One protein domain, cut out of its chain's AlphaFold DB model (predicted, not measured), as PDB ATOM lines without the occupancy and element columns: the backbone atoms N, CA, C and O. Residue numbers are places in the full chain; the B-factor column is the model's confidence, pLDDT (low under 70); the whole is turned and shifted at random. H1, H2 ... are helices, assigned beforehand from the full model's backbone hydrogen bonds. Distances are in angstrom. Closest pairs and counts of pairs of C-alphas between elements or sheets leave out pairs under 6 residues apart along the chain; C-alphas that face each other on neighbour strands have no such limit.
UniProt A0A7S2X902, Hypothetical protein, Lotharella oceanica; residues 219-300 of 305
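Overview. This is residues 219 to 300 of the 305 residues of the protein "Hypothetical protein" of Lotharella oceanica (UniProt A0A7S2X902). A long helix, H3, has the shorter H4 folded back across one side of it; H2 and the short H1 lie away from this pair and from each other, strung along the chain before H3. The 82 printed residues, with four named helices in the order H1 to H4 and no named strand, are all helix in class. The whole is loose, radius of gyration of the C-alphas 16.9 A, and flat, spanning 52 by 30 by 16 A.

Arrangement. H3, residues 253 to 275, has a kink of 33 degrees near residue 267. It touches H4, residues 281 to 294, at a steep tilt of 57 degrees, opposite ways; their closest C-alphas, of Glu 265 and Ile 288, are 6.5 A apart. H2, residues 232 to 243, and H1, residues 219 to 223, are apart from both and from each other. Every O i to N i+4 pair is within hydrogen-bond range in H1 and H2, 17 of 19 in H3 and 9 of 10 in H4.

Along the chain. From first to last C-alpha H3 measures 31.9 A, H4 20.3 A, H2 16.2 A and H1 6.1 A. C-alpha 253 is at (-6.812, 35.018, -38.625) and C-alpha 294 at (-19.553, 37.890, -27.251).

Size, cuts and confidence. The printed part has no cut and no long link. Residues 219 to 231 and 233 to 252 have pLDDT under 70.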
ATOM      1  N   GLU A 219       8.494  17.646 -28.194       58.41
ATOM      2  CA  GLU A 219       7.162  17.942 -27.648       58.41
ATOM      3  C   GLU A 219       7.179  19.003 -26.547       58.41
ATOM      4  O   GLU A 219       6.254  19.814 -26.494       58.41
ATOM      5  N   ASP A 220       8.212  19.041 -25.710       60.56
ATOM      6  CA  ASP A 220       8.380  20.068 -24.685       60.56
ATOM      7  C   ASP A 220       8.672  21.439 -25.320       60.56
ATOM      8  O   ASP A 220       8.041  22.430 -24.947       60.56
ATOM      9  N   GLU A 221       9.493  21.495 -26.376       59.06
ATOM     10  CA  GLU A 221       9.691  22.704 -27.198       59.06
ATOM     11  C   GLU A 221       8.404  23.138 -27.930       59.06
ATOM     12  O   GLU A 221       8.078  24.328 -27.986       59.06
ATOM     13  N   ARG A 222       7.599  22.179 -28.419       53.88
ATOM     14  CA  ARG A 222       6.256  22.441 -28.979       53.88
ATOM     15  C   ARG A 222       5.300  23.023 -27.936       53.88
ATOM     16  O   ARG A 222       4.473  23.873 -28.266       53.88
ATOM     17  N   LYS A 223       5.372  22.555 -26.687       56.06
ATOM     18  CA  LYS A 223       4.536  23.036 -25.575       56.06
ATOM     19  C   LYS A 223       4.977  24.417 -25.089       56.06
ATOM     20  O   LYS A 223       4.127  25.191 -24.654       56.06
ATOM     21  N   ALA A 224       6.265  24.731 -25.230       56.69
ATOM     22  CA  ALA A 224       6.858  26.040 -24.966       56.69
ATOM     23  C   ALA A 224       6.565  27.096 -26.056       56.69
ATOM     24  O   ALA A 224       7.010  28.234 -25.937       56.69
ATOM     25  N   GLY A 225       5.785  26.764 -27.093       47.19
ATOM     26  CA  GLY A 225       5.299  27.738 -28.077       47.19
ATOM     27  C   GLY A 225       6.276  28.061 -29.209       47.19
ATOM     28  O   GLY A 225       6.020  28.994 -29.971       47.19
ATOM     29  N   VAL A 226       7.357  27.290 -29.371       51.16
ATOM     30  CA  VAL A 226       8.252  27.426 -30.527       51.16
ATOM     31  C   VAL A 226       7.556  26.825 -31.751       51.16
ATOM     32  O   VAL A 226       7.228  25.637 -31.789       51.16
ATOM     33  N   ALA A 227       7.271  27.667 -32.745       50.25
ATOM     34  CA  ALA A 227       6.560  27.302 -33.966       50.25
ATOM     35  C   ALA A 227       7.426  26.414 -34.875       50.25
ATOM     36  O   ALA A 227       8.022  26.881 -35.843       50.25
ATOM     37  N   VAL A 228       7.486  25.120 -34.571       50.81
ATOM     38  CA  VAL A 228       8.073  24.117 -35.464       50.81
ATOM     39  C   VAL A 228       7.058  23.818 -36.570       50.81
ATOM     40  O   VAL A 228       6.034  23.179 -36.319       50.81
ATOM     41  N   ALA A 229       7.319  24.319 -37.779       55.56
ATOM     42  CA  ALA A 229       6.507  24.055 -38.965       55.56
ATOM     43  C   ALA A 229       6.564  22.566 -39.340       55.56
ATOM     44  O   ALA A 229       7.647  21.985 -39.432       55.56
ATOM     45  N   PHE A 230       5.405  21.942 -39.574       48.84
ATOM     46  CA  PHE A 230       5.336  20.569 -40.080       48.84
ATOM     47  C   PHE A 230       4.726  20.575 -41.476       48.84
ATOM     48  O   PHE A 230       3.544  20.845 -41.655       48.84
ATOM     49  N   GLY A 231       5.544  20.206 -42.459       59.81
ATOM     50  CA  GLY A 231       5.156  20.147 -43.864       59.81
ATOM     51  C   GLY A 231       5.967  21.130 -44.693       59.81
ATOM     52  O   GLY A 231       6.203  22.264 -44.278       59.81
ATOM     53  N   VAL A 232       6.391  20.672 -45.872       71.69
ATOM     54  CA  VAL A 232       7.183  21.475 -46.814       71.69
ATOM     55  C   VAL A 232       6.467  22.793 -47.119       71.69
ATOM     56  O   VAL A 232       7.113  23.834 -47.134       71.69
ATOM     57  N   ASP A 233       5.136  22.775 -47.234       61.50
ATOM     58  CA  ASP A 233       4.321  23.972 -47.459       61.50
ATOM     59  C   ASP A 233       4.387  25.001 -46.320       61.50
ATOM     60  O   ASP A 233       4.488  26.192 -46.595       61.50
ATOM     61  N   GLU A 234       4.397  24.583 -45.047       69.56
ATOM     62  CA  GLU A 234       4.448  25.518 -43.910       69.56
ATOM     63  C   GLU A 234       5.847  26.134 -43.756       69.56
ATOM     64  O   GLU A 234       5.974  27.331 -43.493       69.56
ATOM     65  N   THR A 235       6.903  25.356 -44.024       69.06
ATOM     66  CA  THR A 235       8.274  25.884 -44.110       69.06
ATOM     67  C   THR A 235       8.462  26.822 -45.303       69.06
ATOM     68  O   THR A 235       9.151  27.834 -45.188       69.06
ATOM     69  N   LEU A 236       7.821  26.531 -46.442       69.56
ATOM     70  CA  LEU A 236       7.882  27.374 -47.633       69.56
ATOM     71  C   LEU A 236       7.148  28.702 -47.404       69.56
ATOM     72  O   LEU A 236       7.603  29.739 -47.875       69.56
ATOM     73  N   ASP A 237       6.033  28.683 -46.671       69.75
ATOM     74  CA  ASP A 237       5.247  29.876 -46.347       69.75
ATOM     75  C   ASP A 237       5.963  30.783 -45.327       69.75
ATOM     76  O   ASP A 237       6.031  31.999 -45.513       69.75
ATOM     77  N   GLN A 238       6.614  30.195 -44.315       68.12
ATOM     78  CA  GLN A 238       7.500  30.925 -43.396       68.12
ATOM     79  C   GLN A 238       8.700  31.549 -44.124       68.12
ATOM     80  O   GLN A 238       9.021  32.717 -43.898       68.12
ATOM     81  N   LEU A 239       9.327  30.814 -45.047       67.50
ATOM     82  CA  LEU A 239      10.454  31.319 -45.831       67.50
ATOM     83  C   LEU A 239      10.026  32.446 -46.787       67.50
ATOM     84  O   LEU A 239      10.719  33.454 -46.902       67.50
ATOM     85  N   LYS A 240       8.849  32.333 -47.418       67.25
ATOM     86  CA  LYS A 240       8.261  33.401 -48.249       67.25
ATOM     87  C   LYS A 240       7.966  34.670 -47.445       67.25
ATOM     88  O   LYS A 240       8.125  35.766 -47.980       67.25
ATOM     89  N   GLY A 241       7.565  34.531 -46.179       60.12
ATOM     90  CA  GLY A 241       7.376  35.654 -45.257       60.12
ATOM     91  C   GLY A 241       8.675  36.404 -44.948       60.12
ATOM     92  O   GLY A 241       8.680  37.632 -44.946       60.12
ATOM     93  N   ILE A 242       9.784  35.678 -44.775       60.16
ATOM     94  CA  ILE A 242      11.119  36.256 -44.540       60.16
ATOM     95  C   ILE A 242      11.642  36.969 -45.798       60.16
ATOM     96  O   ILE A 242      12.205  38.055 -45.705       60.16
ATOM     97  N   VAL A 243      11.411  36.397 -46.985       58.97
ATOM     98  CA  VAL A 243      11.913  36.928 -48.267       58.97
ATOM     99  C   VAL A 243      11.200  38.213 -48.715       58.97
ATOM    100  O   VAL A 243      11.787  39.006 -49.446       58.97
ATOM    101  N   LYS A 244       9.952  38.457 -48.288       56.94
ATOM    102  CA  LYS A 244       9.169  39.620 -48.749       56.94
ATOM    103  C   LYS A 244       9.280  40.888 -47.897       56.94
ATOM    104  O   LYS A 244       8.780  41.912 -48.343       56.94
ATOM    105  N   GLY A 245       9.900  40.857 -46.715       53.22
ATOM    106  CA  GLY A 245      10.106  42.064 -45.892       53.22
ATOM    107  C   GLY A 245       8.827  42.823 -45.493       53.22
ATOM    108  O   GLY A 245       8.903  43.970 -45.061       53.22
ATOM    109  N   GLU A 246       7.647  42.216 -45.634       44.19
ATOM    110  CA  GLU A 246       6.373  42.831 -45.268       44.19
ATOM    111  C   GLU A 246       6.133  42.628 -43.770       44.19
ATOM    112  O   GLU A 246       6.011  41.497 -43.293       44.19
ATOM    113  N   ALA A 247       6.056  43.730 -43.023       49.53
ATOM    114  CA  ALA A 247       5.670  43.741 -41.620       49.53
ATOM    115  C   ALA A 247       4.338  43.000 -41.427       49.53
ATOM    116  O   ALA A 247       3.292  43.504 -41.820       49.53
ATOM    117  N   ALA A 248       4.413  41.793 -40.853       50.59
ATOM    118  CA  ALA A 248       3.369  41.058 -40.138       50.59
ATOM    119  C   ALA A 248       1.908  41.343 -40.549       50.59
ATOM    120  O   ALA A 248       1.043  41.528 -39.691       50.59
ATOM    121  N   VAL A 249       1.601  41.332 -41.850       48.62
ATOM    122  CA  VAL A 249       0.212  41.229 -42.299       48.62
ATOM    123  C   VAL A 249      -0.283  39.892 -41.770       48.62
ATOM    124  O   VAL A 249       0.279  38.843 -42.092       48.62
ATOM    125  N   ASP A 250      -1.282  39.946 -40.894       56.09
ATOM    126  CA  ASP A 250      -1.855  38.799 -40.200       56.09
ATOM    127  C   ASP A 250      -2.522  37.838 -41.184       56.09
ATOM    128  O   ASP A 250      -3.732  37.843 -41.389       56.09
ATOM    129  N   ARG A 251      -1.705  37.009 -41.829       64.00
ATOM    130  CA  ARG A 251      -2.148  36.036 -42.828       64.00
ATOM    131  C   ARG A 251      -2.878  34.851 -42.202       64.00
ATOM    132  O   ARG A 251      -3.410  34.029 -42.941       64.00
ATOM    133  N   ASN A 252      -2.928  34.735 -40.870       65.94
ATOM    134  CA  ASN A 252      -3.603  33.616 -40.220       65.94
ATOM    135  C   ASN A 252      -4.600  34.041 -39.127       65.94
ATOM    136  O   ASN A 252      -4.398  33.749 -37.940       65.94
ATOM    137  N   PRO A 253      -5.729  34.651 -39.535       70.00
ATOM    138  CA  PRO A 253      -6.812  35.018 -38.625       70.00
ATOM    139  C   PRO A 253      -7.363  33.801 -37.866       70.00
ATOM    140  O   PRO A 253      -7.806  33.931 -36.726       70.00
ATOM    141  N   GLU A 254      -7.278  32.592 -38.435       70.75
ATOM    142  CA  GLU A 254      -7.688  31.359 -37.760       70.75
ATOM    143  C   GLU A 254      -6.728  30.939 -36.639       70.75
ATOM    144  O   GLU A 254      -7.180  30.552 -35.553       70.75
ATOM    145  N   LYS A 255      -5.408  31.042 -36.863       74.00
ATOM    146  CA  LYS A 255      -4.390  30.794 -35.828       74.00
ATOM    147  C   LYS A 255      -4.471  31.850 -34.722       74.00
ATOM    148  O   LYS A 255      -4.444  31.470 -33.551       74.00
ATOM    149  N   ARG A 256      -4.671  33.134 -35.053       75.25
ATOM    150  CA  ARG A 256      -4.871  34.213 -34.065       75.25
ATOM    151  C   ARG A 256      -6.125  33.984 -33.225       75.25
ATOM    152  O   ARG A 256      -6.059  34.008 -31.998       75.25
ATOM    153  N   ARG A 257      -7.249  33.665 -33.871       79.56
ATOM    154  CA  ARG A 257      -8.513  33.318 -33.210       79.56
ATOM    155  C   ARG A 257      -8.334  32.163 -32.219       79.56
ATOM    156  O   ARG A 257      -8.814  32.232 -31.092       79.56
ATOM    157  N   LYS A 258      -7.617  31.109 -32.619       80.50
ATOM    158  CA  LYS A 258      -7.347  29.948 -31.758       80.50
ATOM    159  C   LYS A 258      -6.414  30.289 -30.595       80.50
ATOM    160  O   LYS A 258      -6.647  29.803 -29.493       80.50
ATOM    161  N   ALA A 259      -5.391  31.111 -30.818       81.38
ATOM    162  CA  ALA A 259      -4.479  31.564 -29.769       81.38
ATOM    163  C   ALA A 259      -5.195  32.441 -28.726       81.38
ATOM    164  O   ALA A 259      -5.094  32.175 -27.529       81.38
ATOM    165  N   LEU A 260      -6.000  33.409 -29.173       82.94
ATOM    166  CA  LEU A 260      -6.784  34.281 -28.294       82.94
ATOM    167  C   LEU A 260      -7.855  33.506 -27.520       82.94
ATOM    168  O   LEU A 260      -7.998  33.697 -26.314       82.94
ATOM    169  N   TYR A 261      -8.546  32.559 -28.169       85.06
ATOM    170  CA  TYR A 261      -9.477  31.676 -27.467       85.06
ATOM    171  C   TYR A 261      -8.780  30.860 -26.380       85.06
ATOM    172  O   TYR A 261      -9.334  30.697 -25.300       85.06
ATOM    173  N   ARG A 262      -7.564  30.360 -26.630       87.50
ATOM    174  CA  ARG A 262      -6.801  29.601 -25.629       87.50
ATOM    175  C   ARG A 262      -6.419  30.454 -24.425       87.50
ATOM    176  O   ARG A 262      -6.597  29.982 -23.307       87.50
ATOM    177  N   ALA A 263      -5.953  31.681 -24.646       86.50
ATOM    178  CA  ALA A 263      -5.627  32.615 -23.568       86.50
ATOM    179  C   ALA A 263      -6.864  32.977 -22.721       86.50
ATOM    180  O   ALA A 263      -6.804  33.001 -21.490       86.50
ATOM    181  N   TYR A 264      -8.011  33.190 -23.375       86.69
ATOM    182  CA  TYR A 264      -9.288  33.440 -22.702       86.69
ATOM    183  C   TYR A 264      -9.794  32.197 -21.952       86.69
ATOM    184  O   TYR A 264     -10.227  32.289 -20.804       86.69
ATOM    185  N   GLU A 265      -9.680  31.017 -22.572       88.44
ATOM    186  CA  GLU A 265     -10.077  29.732 -21.996       88.44
ATOM    187  C   GLU A 265      -9.337  29.465 -20.689       88.44
ATOM    188  O   GLU A 265      -9.970  29.070 -19.720       88.44
ATOM    189  N   THR A 266      -8.024  29.691 -20.628       86.06
ATOM    190  CA  THR A 266      -7.243  29.441 -19.409       86.06
ATOM    191  C   THR A 266      -7.657  30.350 -18.255       86.06
ATOM    192  O   THR A 266      -7.872  29.846 -17.156       86.06
ATOM    193  N   ARG A 267      -7.858  31.652 -18.510       87.75
ATOM    194  CA  ARG A 267      -8.256  32.623 -17.476       87.75
ATOM    195  C   ARG A 267      -9.666  32.355 -16.946       87.75
ATOM    196  O   ARG A 267      -9.890  32.320 -15.740       87.75
ATOM    197  N   GLU A 268     -10.624  32.138 -17.845       87.44
ATOM    198  CA  GLU A 268     -12.024  31.948 -17.453       87.44
ATOM    199  C   GLU A 268     -12.306  30.532 -16.928       87.44
ATOM    200  O   GLU A 268     -13.216  30.350 -16.122       87.44
ATOM    201  N   MET A 269     -11.518  29.519 -17.313       86.06
ATOM    202  CA  MET A 269     -11.642  28.160 -16.765       86.06
ATOM    203  C   MET A 269     -11.378  28.111 -15.262       86.06
ATOM    204  O   MET A 269     -12.024  27.324 -14.570       86.06
ATOM    205  N   GLU A 270     -10.425  28.894 -14.761       86.44
ATOM    206  CA  GLU A 270     -10.095  28.941 -13.332       86.44
ATOM    207  C   GLU A 270     -11.210  29.629 -12.544       86.44
ATOM    208  O   GLU A 270     -11.713  29.067 -11.568       86.44
ATOM    209  N   ARG A 271     -11.695  30.765 -13.053       89.44
ATOM    210  CA  ARG A 271     -12.825  31.498 -12.477       89.44
ATOM    211  C   ARG A 271     -14.108  30.662 -12.446       89.44
ATOM    212  O   ARG A 271     -14.724  30.501 -11.396       89.44
ATOM    213  N   LEU A 272     -14.493  30.054 -13.570       86.94
ATOM    214  CA  LEU A 272     -15.741  29.291 -13.667       86.94
ATOM    215  C   LEU A 272     -15.693  27.942 -12.940       86.94
ATOM    216  O   LEU A 272     -16.744  27.421 -12.567       86.94
ATOM    217  N   ARG A 273     -14.501  27.377 -12.707       86.31
ATOM    218  CA  ARG A 273     -14.335  26.219 -11.816       86.31
ATOM    219  C   ARG A 273     -14.519  26.585 -10.349       86.31
ATOM    220  O   ARG A 273     -15.083  25.772  -9.622       86.31
ATOM    221  N   ALA A 274     -14.062  27.767  -9.938       89.12
ATOM    222  CA  ALA A 274     -14.268  28.270  -8.583       89.12
ATOM    223  C   ALA A 274     -15.741  28.636  -8.334       89.12
ATOM    224  O   ALA A 274     -16.297  28.276  -7.303       89.12
ATOM    225  N   GLU A 275     -16.397  29.277  -9.307       87.06
ATOM    226  CA  GLU A 275     -17.809  29.668  -9.206       87.06
ATOM    227  C   GLU A 275     -18.773  28.475  -9.352       87.06
ATOM    228  O   GLU A 275     -19.840  28.457  -8.746       87.06
ATOM    229  N   ASN A 276     -18.419  27.463 -10.155       80.44
ATOM    230  CA  ASN A 276     -19.286  26.315 -10.435       80.44
ATOM    231  C   ASN A 276     -18.533  24.970 -10.357       80.44
ATOM    232  O   ASN A 276     -18.421  24.262 -11.367       80.44
ATOM    233  N   PRO A 277     -18.089  24.538  -9.161       86.88
ATOM    234  CA  PRO A 277     -17.355  23.279  -8.988       86.88
ATOM    235  C   PRO A 277     -18.198  22.027  -9.296       86.88
ATOM    236  O   PRO A 277     -17.660  20.942  -9.501       86.88
ATOM    237  N   LYS A 278     -19.530  22.165  -9.356       89.94
ATOM    238  CA  LYS A 278     -20.483  21.079  -9.643       89.94
ATOM    239  C   LYS A 278     -20.642  20.776 -11.142       89.94
ATOM    240  O   LYS A 278     -21.171  19.723 -11.496       89.94
ATOM    241  N   LEU A 279     -20.216  21.680 -12.030       88.44
ATOM    242  CA  LEU A 279     -20.362  21.510 -13.479       88.44
ATOM    243  C   LEU A 279     -19.190  20.732 -14.082       88.44
ATOM    244  O   LEU A 279     -18.027  20.892 -13.708       88.44
ATOM    245  N   LYS A 280     -19.489  19.890 -15.076       90.62
ATOM    246  CA  LYS A 280     -18.460  19.129 -15.797       90.62
ATOM    247  C   LYS A 280     -17.609  20.067 -16.653       90.62
ATOM    248  O   LYS A 280     -18.107  21.029 -17.231       90.62
ATOM    249  N   ARG A 281     -16.335  19.709 -16.861       85.44
ATOM    250  CA  ARG A 281     -15.381  20.476 -17.691       85.44
ATOM    251  C   ARG A 281     -15.907  20.801 -19.100       85.44
ATOM    252  O   ARG A 281     -15.566  21.849 -19.630       85.44
ATOM    253  N   SER A 282     -16.730  19.933 -19.693       90.12
ATOM    254  CA  SER A 282     -17.357  20.189 -20.999       90.12
ATOM    255  C   SER A 282     -18.366  21.341 -20.954       90.12
ATOM    256  O   SER A 282     -18.344  22.197 -21.825       90.12
ATOM    257  N   GLN A 283     -19.196  21.395 -19.909       90.38
ATOM    258  CA  GLN A 283     -20.216  22.434 -19.724       90.38
ATOM    259  C   GLN A 283     -19.571  23.791 -19.417       90.38
ATOM    260  O   GLN A 283     -20.020  24.824 -19.903       90.38
ATOM    261  N   LEU A 284     -18.473  23.785 -18.650       90.44
ATOM    262  CA  LEU A 284     -17.677  24.989 -18.400       90.44
ATOM    263  C   LEU A 284     -17.057  25.528 -19.699       90.44
ATOM    264  O   LEU A 284     -17.144  26.720 -19.961       90.44
ATOM    265  N   LYS A 285     -16.505  24.653 -20.550       89.25
ATOM    266  CA  LYS A 285     -15.949  25.049 -21.856       89.25
ATOM    267  C   LYS A 285     -16.994  25.627 -22.804       89.25
ATOM    268  O   LYS A 285     -16.687  26.580 -23.510       89.25
ATOM    269  N   GLU A 286     -18.201  25.071 -22.817       91.44
ATOM    270  CA  GLU A 286     -19.315  25.574 -23.628       91.44
ATOM    271  C   GLU A 286     -19.718  26.990 -23.189       91.44
ATOM    272  O   GLU A 286     -19.746  27.905 -24.009       91.44
ATOM    273  N   ARG A 287     -19.855  27.218 -21.873       88.06
ATOM    274  CA  ARG A 287     -20.107  28.561 -21.321       88.06
ATOM    275  C   ARG A 287     -18.988  29.558 -21.613       88.06
ATOM    276  O   ARG A 287     -19.273  30.704 -21.945       88.06
ATOM    277  N   ILE A 288     -17.730  29.128 -21.528       91.12
ATOM    278  CA  ILE A 288     -16.562  29.957 -21.869       91.12
ATOM    279  C   ILE A 288     -16.551  30.299 -23.353       91.12
ATOM    280  O   ILE A 288     -16.259  31.430 -23.721       91.12
ATOM    281  N   PHE A 289     -16.870  29.339 -24.218       90.25
ATOM    282  CA  PHE A 289     -16.923  29.566 -25.656       90.25
ATOM    283  C   PHE A 289     -18.020  30.566 -26.031       90.25
ATOM    284  O   PHE A 289     -17.777  31.460 -26.839       90.25
ATOM    285  N   ASP A 290     -19.194  30.476 -25.408       90.44
ATOM    286  CA  ASP A 290     -20.287  31.418 -25.654       90.44
ATOM    287  C   ASP A 290     -20.026  32.811 -25.067       90.44
ATOM    288  O   ASP A 290     -20.393  33.813 -25.685       90.44
ATOM    289  N   ALA A 291     -19.343  32.895 -23.921       87.88
ATOM    290  CA  ALA A 291     -18.848  34.159 -23.378       87.88
ATOM    291  C   ALA A 291     -17.777  34.783 -24.290       87.88
ATOM    292  O   ALA A 291     -17.812  35.981 -24.564       87.88
ATOM    293  N   TRP A 292     -16.879  33.962 -24.841       88.44
ATOM    294  CA  TRP A 292     -15.823  34.406 -25.746       88.44
ATOM    295  C   TRP A 292     -16.361  34.912 -27.089       88.44
ATOM    296  O   TRP A 292     -15.920  35.957 -27.559       88.44
ATOM    297  N   LYS A 293     -17.373  34.256 -27.678       85.38
ATOM    298  CA  LYS A 293     -18.038  34.740 -28.906       85.38
ATOM    299  C   LYS A 293     -18.564  36.169 -28.772       85.38
ATOM    300  O   LYS A 293     -18.572  36.890 -29.762       85.38
ATOM    301  N   LYS A 294     -19.007  36.559 -27.572       85.50
ATOM    302  CA  LYS A 294     -19.553  37.890 -27.251       85.50
ATOM    303  C   LYS A 294     -18.501  38.856 -26.699       85.50
ATOM    304  O   LYS A 294     -18.796  40.029 -26.502       85.50
ATOM    305  N   SER A 295     -17.297  38.369 -26.415       81.38
ATOM    306  CA  SER A 295     -16.232  39.161 -25.812       81.38
ATOM    307  C   SER A 295     -15.597  40.105 -26.844       81.38
ATOM    308  O   SER A 295     -15.462  39.722 -28.013       81.38
ATOM    309  N   PRO A 296     -15.157  41.310 -26.434       77.81
ATOM    310  CA  PRO A 296     -14.373  42.206 -27.289       77.81
ATOM    311  C   PRO A 296     -13.000  41.625 -27.674       77.81
ATOM    312  O   PRO A 296     -12.382  42.102 -28.616       77.81
ATOM    313  N   GLU A 297     -12.539  40.569 -26.994       73.81
ATOM    314  CA  GLU A 297     -11.285  39.843 -27.266       73.81
ATOM    315  C   GLU A 297     -11.371  38.885 -28.470       73.81
ATOM    316  O   GLU A 297     -10.383  38.261 -28.861       73.81
ATOM    317  N   ASN A 298     -12.558  38.714 -29.058       80.31
ATOM    318  CA  ASN A 298     -12.724  37.941 -30.283       80.31
ATOM    319  C   ASN A 298     -12.427  38.842 -31.498       80.31
ATOM    320  O   ASN A 298     -13.183  39.787 -31.728       80.31
ATOM    321  N   PRO A 299     -11.417  38.529 -32.337       77.38
ATOM    322  CA  PRO A 299     -11.097  39.310 -33.540       77.38
ATOM    323  C   PRO A 299     -12.275  39.484 -34.509       77.38
ATOM    324  O   PRO A 299     -12.298  40.416 -35.307       77.38
ATOM    325  N   MET A 300     -13.276  38.600 -34.440       72.75
ATOM    326  CA  MET A 300     -14.501  38.695 -35.238       72.75
ATOM    327  C   MET A 300     -15.401  39.872 -34.821       72.75
ATOM    328  O   MET A 300     -16.157  40.371 -35.646       72.75
TER     329      MET A 300